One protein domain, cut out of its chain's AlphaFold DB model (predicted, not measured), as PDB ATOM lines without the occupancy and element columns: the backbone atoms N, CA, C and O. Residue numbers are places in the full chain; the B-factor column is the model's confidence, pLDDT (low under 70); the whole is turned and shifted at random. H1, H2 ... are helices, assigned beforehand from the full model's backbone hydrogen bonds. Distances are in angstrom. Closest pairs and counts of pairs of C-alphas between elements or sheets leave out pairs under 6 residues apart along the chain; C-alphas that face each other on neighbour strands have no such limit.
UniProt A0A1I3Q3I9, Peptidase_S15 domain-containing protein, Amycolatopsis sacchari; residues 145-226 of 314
ATOM      1  N   ARG A 145     178.729 182.458 226.329       93.12
ATOM      2  CA  ARG A 145     177.947 183.003 227.432       93.12
ATOM      3  C   ARG A 145     177.093 181.903 228.041       93.12
ATOM      4  O   ARG A 145     177.430 181.423 229.111       93.12
ATOM      5  N   ASP A 146     176.037 181.468 227.356       91.81
ATOM      6  CA  ASP A 146     175.008 180.577 227.925       91.81
ATOM      7  C   ASP A 146     175.279 179.074 227.695       91.81
ATOM      8  O   ASP A 146     174.560 178.187 228.187       91.81
ATOM      9  N   GLY A 147     176.318 178.772 226.913       89.38
ATOM     10  CA  GLY A 147     176.803 177.417 226.661       89.38
ATOM     11  C   GLY A 147     178.034 177.018 227.476       89.38
ATOM     12  O   GLY A 147     178.400 175.843 227.425       89.38
ATOM     13  N   LEU A 148     178.670 177.951 228.201       92.00
ATOM     14  CA  LEU A 148     179.928 177.693 228.913       92.00
ATOM     15  C   LEU A 148     180.075 178.434 230.248       92.00
ATOM     16  O   LEU A 148     180.473 177.814 231.231       92.00
ATOM     17  N   VAL A 149     179.894 179.757 230.275       94.56
ATOM     18  CA  VAL A 149     180.204 180.565 231.471       94.56
ATOM     19  C   VAL A 149     178.984 180.709 232.374       94.56
ATOM     20  O   VAL A 149     179.083 180.596 233.595       94.56
ATOM     21  N   TYR A 150     177.827 180.898 231.763       94.75
ATOM     22  CA  TYR A 150     176.522 181.008 232.381       94.75
ATOM     23  C   TYR A 150     175.606 179.913 231.847       94.75
ATOM     24  O   TYR A 150     175.825 179.324 230.788       94.75
ATOM     25  N   ARG A 151     174.544 179.636 232.593       93.12
ATOM     26  CA  ARG A 151     173.446 178.794 232.147       93.12
ATOM     27  C   ARG A 151     172.146 179.414 232.614       93.12
ATOM     28  O   ARG A 151     171.852 179.380 233.804       93.12
ATOM     29  N   GLN A 152     171.374 179.965 231.676       90.94
ATOM     30  CA  GLN A 152     170.096 180.623 231.985       90.94
ATOM     31  C   GLN A 152     170.264 181.739 233.037       90.94
ATOM     32  O   GLN A 152     169.490 181.828 233.985       90.94
ATOM     33  N   GLY A 153     171.321 182.547 232.898       90.75
ATOM     34  CA  GLY A 153     171.649 183.627 233.837       90.75
ATOM     35  C   GLY A 153     172.347 183.190 235.132       90.75
ATOM     36  O   GLY A 153     172.747 184.038 235.913       90.75
ATOM     37  N   ALA A 154     172.545 181.891 235.381       94.38
ATOM     38  CA  ALA A 154     173.326 181.430 236.529       94.38
ATOM     39  C   ALA A 154     174.794 181.206 236.140       94.38
ATOM     40  O   ALA A 154     175.078 180.417 235.238       94.38
ATOM     41  N   PHE A 155     175.733 181.844 236.843       94.31
ATOM     42  CA  PHE A 155     177.166 181.611 236.642       94.31
ATOM     43  C   PHE A 155     177.534 180.152 236.956       94.31
ATOM     44  O   PHE A 155     177.241 179.640 238.041       94.31
ATOM     45  N   GLN A 156     178.201 179.465 236.025       94.38
ATOM     46  CA  GLN A 156     178.602 178.062 236.164       94.38
ATOM     47  C   GLN A 156     179.842 177.922 237.061       94.38
ATOM     48  O   GLN A 156     180.912 177.483 236.634       94.38
ATOM     49  N   LEU A 157     179.686 178.275 238.341       91.31
ATOM     50  CA  LEU A 157     180.777 178.424 239.304       91.31
ATOM     51  C   LEU A 157     181.671 177.177 239.416       91.31
ATOM     52  O   LEU A 157     182.891 177.304 239.430       91.31
ATOM     53  N   GLY A 158     181.079 175.978 239.448       88.81
ATOM     54  CA  GLY A 158     181.808 174.701 239.488       88.81
ATOM     55  C   GLY A 158     182.852 174.571 238.376       88.81
ATOM     56  O   GLY A 158     184.029 174.312 238.618       88.81
ATOM     57  N   GLN A 159     182.412 174.812 237.143       89.06
ATOM     58  CA  GLN A 159     183.255 174.728 235.957       89.06
ATOM     59  C   GLN A 159     184.261 175.883 235.908       89.06
ATOM     60  O   GLN A 159     185.445 175.661 235.647       89.06
ATOM     61  N   ALA A 160     183.795 177.105 236.181       91.12
ATOM     62  CA  ALA A 160     184.622 178.299 236.128       91.12
ATOM     63  C   ALA A 160     185.790 178.206 237.116       91.12
ATOM     64  O   ALA A 160     186.933 178.426 236.720       91.12
ATOM     65  N   VAL A 161     185.529 177.843 238.377       88.25
ATOM     66  CA  VAL A 161     186.568 177.733 239.414       88.25
ATOM     67  C   VAL A 161     187.574 176.650 239.060       88.25
ATOM     68  O   VAL A 161     188.770 176.915 239.105       88.25
ATOM     69  N   GLY A 162     187.112 175.457 238.672       86.75
ATOM     70  CA  GLY A 162     188.007 174.352 238.333       86.75
ATOM     71  C   GLY A 162     188.966 174.706 237.195       86.75
ATOM     72  O   GLY A 162     190.179 174.550 237.337       86.75
ATOM     73  N   TRP A 163     188.442 175.240 236.088       90.25
ATOM     74  CA  TRP A 163     189.270 175.602 234.936       90.25
ATOM     75  C   TRP A 163     190.237 176.755 235.243       90.25
ATOM     76  O   TRP A 163     191.417 176.666 234.901       90.25
ATOM     77  N   HIS A 164     189.769 177.808 235.920       90.88
ATOM     78  CA  HIS A 164     190.613 178.957 236.251       90.88
ATOM     79  C   HIS A 164     191.701 178.612 237.268       90.88
ATOM     80  O   HIS A 164     192.820 179.084 237.113       90.88
ATOM     81  N   LEU A 165     191.417 177.776 238.273       86.25
ATOM     82  CA  LEU A 165     192.436 177.335 239.231       86.25
ATOM     83  C   LEU A 165     193.562 176.571 238.535       86.25
ATOM     84  O   LEU A 165     194.732 176.886 238.736       86.25
ATOM     85  N   LEU A 166     193.216 175.594 237.694       86.50
ATOM     86  CA  LEU A 166     194.208 174.793 236.973       86.50
ATOM     87  C   LEU A 166     195.016 175.640 235.987       86.50
ATOM     88  O   LEU A 166     196.231 175.491 235.887       86.50
ATOM     89  N   THR A 167     194.354 176.557 235.286       90.56
ATOM     90  CA  THR A 167     195.020 177.413 234.303       90.56
ATOM     91  C   THR A 167     195.897 178.466 234.993       90.56
ATOM     92  O   THR A 167     197.030 178.671 234.573       90.56
ATOM     93  N   ALA A 168     195.451 179.067 236.101       90.50
ATOM     94  CA  ALA A 168     196.269 179.989 236.889       90.50
ATOM     95  C   ALA A 168     197.502 179.285 237.478       90.50
ATOM     96  O   ALA A 168     198.599 179.831 237.419       90.50
ATOM     97  N   ALA A 169     197.354 178.043 237.957       87.25
ATOM     98  CA  ALA A 169     198.475 177.208 238.394       87.25
ATOM     99  C   ALA A 169     199.527 177.003 237.309       87.25
ATOM    100  O   ALA A 169     200.727 177.105 237.569       87.25
ATOM    101  N   GLN A 170     199.062 176.732 236.091       89.06
ATOM    102  CA  GLN A 170     199.930 176.565 234.939       89.06
ATOM    103  C   GLN A 170     200.671 177.867 234.608       89.06
ATOM    104  O   GLN A 170     201.884 177.842 234.420       89.06
ATOM    105  N   LEU A 171     199.959 178.997 234.558       90.62
ATOM    106  CA  LEU A 171     200.535 180.304 234.224       90.62
ATOM    107  C   LEU A 171     201.504 180.817 235.295       90.62
ATOM    108  O   LEU A 171     202.504 181.445 234.965       90.62
ATOM    109  N   ALA A 172     201.251 180.498 236.564       88.69
ATOM    110  CA  ALA A 172     202.148 180.823 237.666       88.69
ATOM    111  C   ALA A 172     203.446 179.992 237.662       88.69
ATOM    112  O   ALA A 172     204.384 180.318 238.388       88.69
ATOM    113  N   GLY A 173     203.513 178.903 236.884       84.06
ATOM    114  CA  GLY A 173     204.668 178.002 236.852       84.06
ATOM    115  C   GLY A 173     204.855 177.171 238.130       84.06
ATOM    116  O   GLY A 173     205.931 176.615 238.340       84.06
ATOM    117  N   GLY A 174     203.832 177.080 238.990       74.44
ATOM    118  CA  GLY A 174     203.883 176.359 240.264       74.44
ATOM    119  C   GLY A 174     202.857 176.857 241.295       74.44
ATOM    120  O   GLY A 174     202.161 177.846 241.060       74.44
ATOM    121  N   PRO A 175     202.729 176.179 242.452       67.88
ATOM    122  CA  PRO A 175     201.778 176.567 243.487       67.88
ATOM    123  C   PRO A 175     202.220 177.861 244.189       67.88
ATOM    124  O   PRO A 175     203.172 177.865 244.967       67.88
ATOM    125  N   THR A 176     201.504 178.962 243.960       81.19
ATOM    126  CA  THR A 176     201.611 180.169 244.800       81.19
ATOM    127  C   THR A 176     200.903 179.942 246.143       81.19
ATOM    128  O   THR A 176     200.022 179.085 246.221       81.19
ATOM    129  N   PRO A 177     201.195 180.703 247.217       81.50
ATOM    130  CA  PRO A 177     200.483 180.548 248.491       81.50
ATOM    131  C   PRO A 177     198.960 180.719 248.366       81.50
ATOM    132  O   PRO A 177     198.196 179.999 249.009       81.50
ATOM    133  N   ALA A 178     198.505 181.652 247.522       78.00
ATOM    134  CA  ALA A 178     197.083 181.869 247.270       78.00
ATOM    135  C   ALA A 178     196.440 180.656 246.584       78.00
ATOM    136  O   ALA A 178     195.415 180.153 247.044       78.00
ATOM    137  N   LEU A 179     197.091 180.134 245.548       78.81
ATOM    138  CA  LEU A 179     196.635 178.957 244.826       78.81
ATOM    139  C   LEU A 179     196.704 177.682 245.679       78.81
ATOM    140  O   LEU A 179     195.781 176.878 245.653       78.81
ATOM    141  N   GLY A 180     197.760 177.518 246.478       78.00
ATOM    142  CA  GLY A 180     197.935 176.390 247.390       78.00
ATOM    143  C   GLY A 180     196.804 176.293 248.412       78.00
ATOM    144  O   GLY A 180     196.292 175.202 248.649       78.00
ATOM    145  N   ARG A 181     196.336 177.430 248.948       77.44
ATOM    146  CA  ARG A 181     195.150 177.466 249.822       77.44
ATOM    147  C   ARG A 181     193.881 177.011 249.099       77.44
ATOM    148  O   ARG A 181     193.119 176.231 249.658       77.44
ATOM    149  N   LEU A 182     193.675 177.459 247.860       74.81
ATOM    150  CA  LEU A 182     192.498 177.088 247.064       74.81
ATOM    151  C   LEU A 182     192.521 175.617 246.627       74.81
ATOM    152  O   LEU A 182     191.471 174.987 246.550       74.81
ATOM    153  N   LEU A 183     193.704 175.060 246.362       75.56
ATOM    154  CA  LEU A 183     193.879 173.642 246.045       75.56
ATOM    155  C   LEU A 183     193.698 172.745 247.277       75.56
ATOM    156  O   LEU A 183     193.175 171.641 247.143       75.56
ATOM    157  N   ALA A 184     194.108 173.210 248.462       81.38
ATOM    158  CA  ALA A 184     193.946 172.478 249.719       81.38
ATOM    159  C   ALA A 184     192.488 172.447 250.208       81.38
ATOM    160  O   ALA A 184     192.065 171.452 250.792       81.38
ATOM    161  N   ASP A 185     191.718 173.508 249.944       81.38
ATOM    162  CA  ASP A 185     190.285 173.563 250.235       81.38
ATOM    163  C   ASP A 185     189.483 174.150 249.052       81.38
ATOM    164  O   ASP A 185     189.121 175.336 249.034       81.38
ATOM    165  N   PRO A 186     189.143 173.313 248.053       73.00
ATOM    166  CA  PRO A 186     188.303 173.732 246.936       73.00
ATOM    167  C   PRO A 186     186.901 174.171 247.378       73.00
ATOM    168  O   PRO A 186     186.258 174.966 246.692       73.00
ATOM    169  N   VAL A 187     186.405 173.688 248.524       79.69
ATOM    170  CA  VAL A 187     185.093 174.081 249.057       79.69
ATOM    171  C   VAL A 187     185.131 175.523 249.556       79.69
ATOM    172  O   VAL A 187     184.204 176.284 249.266       79.69
ATOM    173  N   ALA A 188     186.209 175.934 250.226       76.12
ATOM    174  CA  ALA A 188     186.438 177.336 250.568       76.12
ATOM    175  C   ALA A 188     186.514 178.214 249.317       76.12
ATOM    176  O   ALA A 188     185.931 179.302 249.302       76.12
ATOM    177  N   ALA A 189     187.130 177.720 248.234       74.56
ATOM    178  CA  ALA A 189     187.093 178.421 246.958       74.56
ATOM    179  C   ALA A 189     185.629 178.696 246.559       74.56
ATOM    180  O   ALA A 189     185.258 179.845 246.325       74.56
ATOM    181  N   TYR A 190     184.747 177.696 246.540       82.25
ATOM    182  CA  TYR A 190     183.339 177.892 246.157       82.25
ATOM    183  C   TYR A 190     182.530 178.837 247.060       82.25
ATOM    184  O   TYR A 190     181.492 179.327 246.628       82.25
ATOM    185  N   ARG A 191     182.980 179.102 248.292       83.69
ATOM    186  CA  ARG A 191     182.230 179.873 249.301       83.69
ATOM    187  C   ARG A 191     182.774 181.280 249.564       83.69
ATOM    188  O   ARG A 191     182.186 182.011 250.355       83.69
ATOM    189  N   THR A 192     183.884 181.657 248.935       80.62
ATOM    190  CA  THR A 192     184.522 182.964 249.154       80.62
ATOM    191  C   THR A 192     183.743 184.083 248.460       80.62
ATOM    192  O   THR A 192     183.428 183.970 247.274       80.62
ATOM    193  N   LEU A 193     183.478 185.168 249.195       86.50
ATOM    194  CA  LEU A 193     182.850 186.397 248.708       86.50
ATOM    195  C   LEU A 193     183.725 187.626 249.044       86.50
ATOM    196  O   LEU A 193     184.411 187.592 250.068       86.50
ATOM    197  N   PRO A 194     183.674 188.709 248.240       87.50
ATOM    198  CA  PRO A 194     182.894 188.847 247.005       87.50
ATOM    199  C   PRO A 194     183.438 187.959 245.875       87.50
ATOM    200  O   PRO A 194     184.636 187.730 245.774       87.50
ATOM    201  N   LEU A 195     182.549 187.434 245.020       86.69
ATOM    202  CA  LEU A 195     182.917 186.429 244.011       86.69
ATOM    203  C   LEU A 195     183.927 186.950 242.970       86.69
ATOM    204  O   LEU A 195     184.763 186.189 242.474       86.69
ATOM    205  N   ALA A 196     183.843 188.244 242.650       85.75
ATOM    206  CA  ALA A 196     184.718 188.914 241.693       85.75
ATOM    207  C   ALA A 196     186.177 188.995 242.167       85.75
ATOM    208  O   ALA A 196     187.088 188.933 241.341       85.75
ATOM    209  N   ASP A 197     186.407 189.074 243.480       82.19
ATOM    210  CA  ASP A 197     187.751 189.179 244.033       82.19
ATOM    211  C   ASP A 197     188.268 187.794 244.398       82.19
ATOM    212  O   ASP A 197     187.884 187.179 245.397       82.19
ATOM    213  N   ARG A 198     189.167 187.286 243.554       81.00
ATOM    214  CA  ARG A 198     189.704 185.937 243.709       81.00
ATOM    215  C   ARG A 198     191.226 185.931 243.647       81.00
ATOM    216  O   ARG A 198     191.786 185.758 242.554       81.00
ATOM    217  N   PRO A 199     191.889 186.141 244.801       79.69
ATOM    218  CA  PRO A 199     193.343 186.097 244.907       79.69
ATOM    219  C   PRO A 199     193.898 184.772 244.383       79.69
ATOM    220  O   PRO A 199     193.320 183.712 244.631       79.69
ATOM    221  N   GLY A 200     195.001 184.825 243.642       79.25
ATOM    222  CA  GLY A 200     195.607 183.654 243.000       79.25
ATOM    223  C   GLY A 200     194.930 183.152 241.715       79.25
ATOM    224  O   GLY A 200     195.512 182.308 241.042       79.25
ATOM    225  N   ILE A 201     193.750 183.665 241.340       85.12
ATOM    226  CA  ILE A 201     193.160 183.459 240.001       85.12
ATOM    227  C   ILE A 201     193.240 184.747 239.187       85.12
ATOM    228  O   ILE A 201     193.792 184.755 238.091       85.12
ATOM    229  N   SER A 202     192.694 185.834 239.734       83.50
ATOM    230  CA  SER A 202     192.468 187.081 238.989       83.50
ATOM    231  C   SER A 202     193.770 187.776 238.577       83.50
ATOM    232  O   SER A 202     193.774 188.548 237.629       83.50
ATOM    233  N   GLU A 203     194.870 187.471 239.270       83.50
ATOM    234  CA  GLU A 203     196.231 187.941 238.970       83.50
ATOM    235  C   GLU A 203     196.808 187.319 237.689       83.50
ATOM    236  O   GLU A 203     197.619 187.944 237.017       83.50
ATOM    237  N   PHE A 204     196.404 186.088 237.363       87.44
ATOM    238  CA  PHE A 204     196.947 185.320 236.238       87.44
ATOM    239  C   PHE A 204     195.960 185.200 235.076       87.44
ATOM    240  O   PHE A 204     196.366 184.987 233.938       87.44
ATOM    241  N   LEU A 205     194.659 185.292 235.363       91.19
ATOM    242  CA  LEU A 205     193.583 185.130 234.391       91.19
ATOM    243  C   LEU A 205     192.569 186.267 234.531       91.19
ATOM    244  O   LEU A 205     191.579 186.127 235.262       91.19
ATOM    245  N   PRO A 206     192.761 187.365 233.778       91.06
ATOM    246  CA  PRO A 206     191.844 188.504 233.781       91.06
ATOM    247  C   PRO A 206     190.404 188.130 233.412       91.06
ATOM    248  O   PRO A 206     189.457 188.821 233.798       91.06
ATOM    249  N   SER A 207     190.219 187.019 232.685       92.06
ATOM    250  CA  SER A 207     188.906 186.508 232.286       92.06
ATOM    251  C   SER A 207     187.970 186.245 233.461       92.06
ATOM    252  O   SER A 207     186.769 186.407 233.288       92.06
ATOM    253  N   TRP A 208     188.485 185.897 234.649       92.94
ATOM    254  CA  TRP A 208     187.628 185.638 235.814       92.94
ATOM    255  C   TRP A 208     186.776 186.859 236.147       92.94
ATOM    256  O   TRP A 208     185.547 186.794 236.178       92.94
ATOM    257  N   ARG A 209     187.453 187.991 236.351       92.56
ATOM    258  CA  ARG A 209     186.805 189.258 236.672       92.56
ATOM    259  C   ARG A 209     186.065 189.811 235.460       92.56
ATOM    260  O   ARG A 209     184.925 190.232 235.593       92.56
ATOM    261  N   THR A 210     186.671 189.729 234.274       93.38
ATOM    262  CA  THR A 210     186.065 190.225 233.030       93.38
ATOM    263  C   THR A 210     184.705 189.586 232.768       93.38
ATOM    264  O   THR A 210     183.778 190.290 232.396       93.38
ATOM    265  N   TRP A 211     184.548 188.276 232.973       93.94
ATOM    266  CA  TRP A 211     183.273 187.601 232.726       93.94
ATOM    267  C   TRP A 211     182.174 188.022 233.699       93.94
ATOM    268  O   TRP A 211     181.044 188.194 233.257       93.94
ATOM    269  N   LEU A 212     182.514 188.231 234.974       93.88
ATOM    270  CA  LEU A 212     181.575 188.715 235.990       93.88
ATOM    271  C   LEU A 212     181.198 190.185 235.748       93.88
ATOM    272  O   LEU A 212     180.022 190.529 235.759       93.88
ATOM    273  N   ASP A 213     182.175 191.044 235.449       93.88
ATOM    274  CA  ASP A 213     181.939 192.472 235.184       93.88
ATOM    275  C   ASP A 213     181.172 192.700 233.866       93.88
ATOM    276  O   ASP A 213     180.455 193.687 233.711       93.88
ATOM    277  N   ARG A 214     181.321 191.789 232.896       94.62
ATOM    278  CA  ARG A 214     180.632 191.812 231.595       94.62
ATOM    279  C   ARG A 214     179.400 190.915 231.576       94.62
ATOM    280  O   ARG A 214     178.927 190.572 230.487       94.62
ATOM    281  N   GLU A 215     178.874 190.528 232.738       94.06
ATOM    282  CA  GLU A 215     177.708 189.653 232.811       94.06
ATOM    283  C   GLU A 215     176.551 190.196 231.985       94.06
ATOM    284  O   GLU A 215     175.942 189.408 231.302       94.06
ATOM    285  N   ASP A 216     176.284 191.494 231.908       93.88
ATOM    286  CA  ASP A 216     175.144 192.013 231.130       93.88
ATOM    287  C   ASP A 216     175.546 192.700 229.814       93.88
ATOM    288  O   ASP A 216     174.782 193.486 229.257       93.88
ATOM    289  N   ASP A 217     176.741 192.406 229.285       95.50
ATOM    290  CA  ASP A 217     177.268 193.024 228.060       95.50
ATOM    291  C   ASP A 217     177.115 192.103 226.828       95.50
ATOM    292  O   ASP A 217     178.024 191.329 226.501       95.50
ATOM    293  N   PRO A 218     175.990 192.163 226.089       91.81
ATOM    294  CA  PRO A 218     175.781 191.305 224.925       91.81
ATOM    295  C   PRO A 218     176.801 191.552 223.807       91.81
ATOM    296  O   PRO A 218     177.085 190.631 223.043       91.81
ATOM    297  N   ALA A 219     177.371 192.759 223.700       93.44
ATOM    298  CA  ALA A 219     178.349 193.077 222.664       93.44
ATOM    299  C   ALA A 219     179.674 192.343 222.915       93.44
ATOM    300  O   ALA A 219     180.230 191.754 221.985       93.44
ATOM    301  N   TYR A 220     180.134 192.302 224.169       94.19
ATOM    302  CA  TYR A 220     181.304 191.518 224.571       94.19
ATOM    303  C   TYR A 220     181.121 190.028 224.245       94.19
ATOM    304  O   TYR A 220     181.925 189.442 223.514       94.19
ATOM    305  N   TRP A 221     180.022 189.422 224.710       92.94
ATOM    306  CA  TRP A 221     179.766 187.992 224.499       92.94
ATOM    307  C   TRP A 221     179.592 187.633 223.026       92.94
ATOM    308  O   TRP A 221     180.079 186.588 222.589       92.94
ATOM    309  N   HIS A 222     178.956 188.507 222.243       90.00
ATOM    310  CA  HIS A 222     178.837 188.348 220.797       90.00
ATOM    311  C   HIS A 222     180.194 188.440 220.085       90.00
ATOM    312  O   HIS A 222     180.435 187.708 219.124       90.00
ATOM    313  N   GLY A 223     181.081 189.324 220.551       88.75
ATOM    314  CA  GLY A 223     182.414 189.517 219.984       88.75
ATOM    315  C   GLY A 223     183.309 188.284 220.121       88.75
ATOM    316  O   GLY A 223     184.017 187.930 219.172       88.75
ATOM    317  N   ILE A 224     183.235 187.589 221.260       89.19
ATOM    318  CA  ILE A 224     184.061 186.400 221.520       89.19
ATOM    319  C   ILE A 224     183.400 185.092 221.070       89.19
ATOM    320  O   ILE A 224     184.100 184.190 220.617       89.19
ATOM    321  N   SER A 225     182.069 184.982 221.134       87.00
ATOM    322  CA  SER A 225     181.357 183.737 220.815       87.00
ATOM    323  C   SER A 225     181.256 183.481 219.313       87.00
ATOM    324  O   SER A 225     181.221 184.398 218.485       87.00
ATOM    325  N   TYR A 226     181.144 182.204 218.950       80.31
ATOM    326  CA  TYR A 226     180.900 181.785 217.573       80.31
ATOM    327  C   TYR A 226     179.406 181.755 217.210       80.31
ATOM    328  O   TYR A 226     179.075 181.887 216.032       80.31
TER     329      TYR A 226
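Overview. This is residues 145 to 226 of the 314 residues of the protein "Peptidase_S15 domain-containing protein" of Amycolatopsis sacchari (UniProt A0A1I3Q3I9). One longer helix, H2, runs through the middle of the domain, with H3 and H4, which meet in a corner, packed on one side of it, and H5 near it on another side. Short H1 and H6 lie together at the far end of the long axis from H3, and the unnamed stretch 192 to 206 runs from H4 back to H5. The printed part has 82 residues with six named helices, H1 to H6 in chain order, and no named strand; its class is all helix. It is compact, with a radius of gyration of the C-alphas of 13.0 A, and only just elongated, spanning 36 by 24 by 19 A.

Arrangement. H1, residues 145 to 149, is close to but not clearly touching H2, residues 157 to 171; their closest C-alphas, of Val 149 and Ala 160, are 6.8 A apart. H3, residues 177 to 184, touches H2 at residues 165 to 169 alone, closest at the C-alphas of Ala 169 and Leu 179, 6.9 A, with a steep tilt of 48 degrees, opposite ways. H4, residues 186 to 191, touches H2 at residues 157 to 161 alone, closest at the C-alphas of Leu 157 and Tyr 190, 7.3 A. H3 and H4 are about perpendicular, at 78 degrees. H5, residues 207 to 213, is close to but not clearly touching H2, with the C-alphas of His 164 and Trp 208 closest at 7.3 A. H6, residues 218 to 224, is apart from H2. Each O i to N i+4 pair is within hydrogen-bond range in H1, H2, H3, H4 and H6, and 2 of 3 are in H5.

Along the chain. H1 begins at C-alpha 145, (177.947, 183.003, 227.432). H2 is 20.5 A long, H3 10.5 A and H6 10.2 A. H6 ends at C-alpha 224, (184.061, 186.400, 221.520).

Size, cuts and confidence. The farthest C-alphas, of Ala 184 and Ala 219, are 37.4 A apart. The printed part has no cut, and the link from H4 to H5 is long. Residue 175 alone is under 70 in pLDDT.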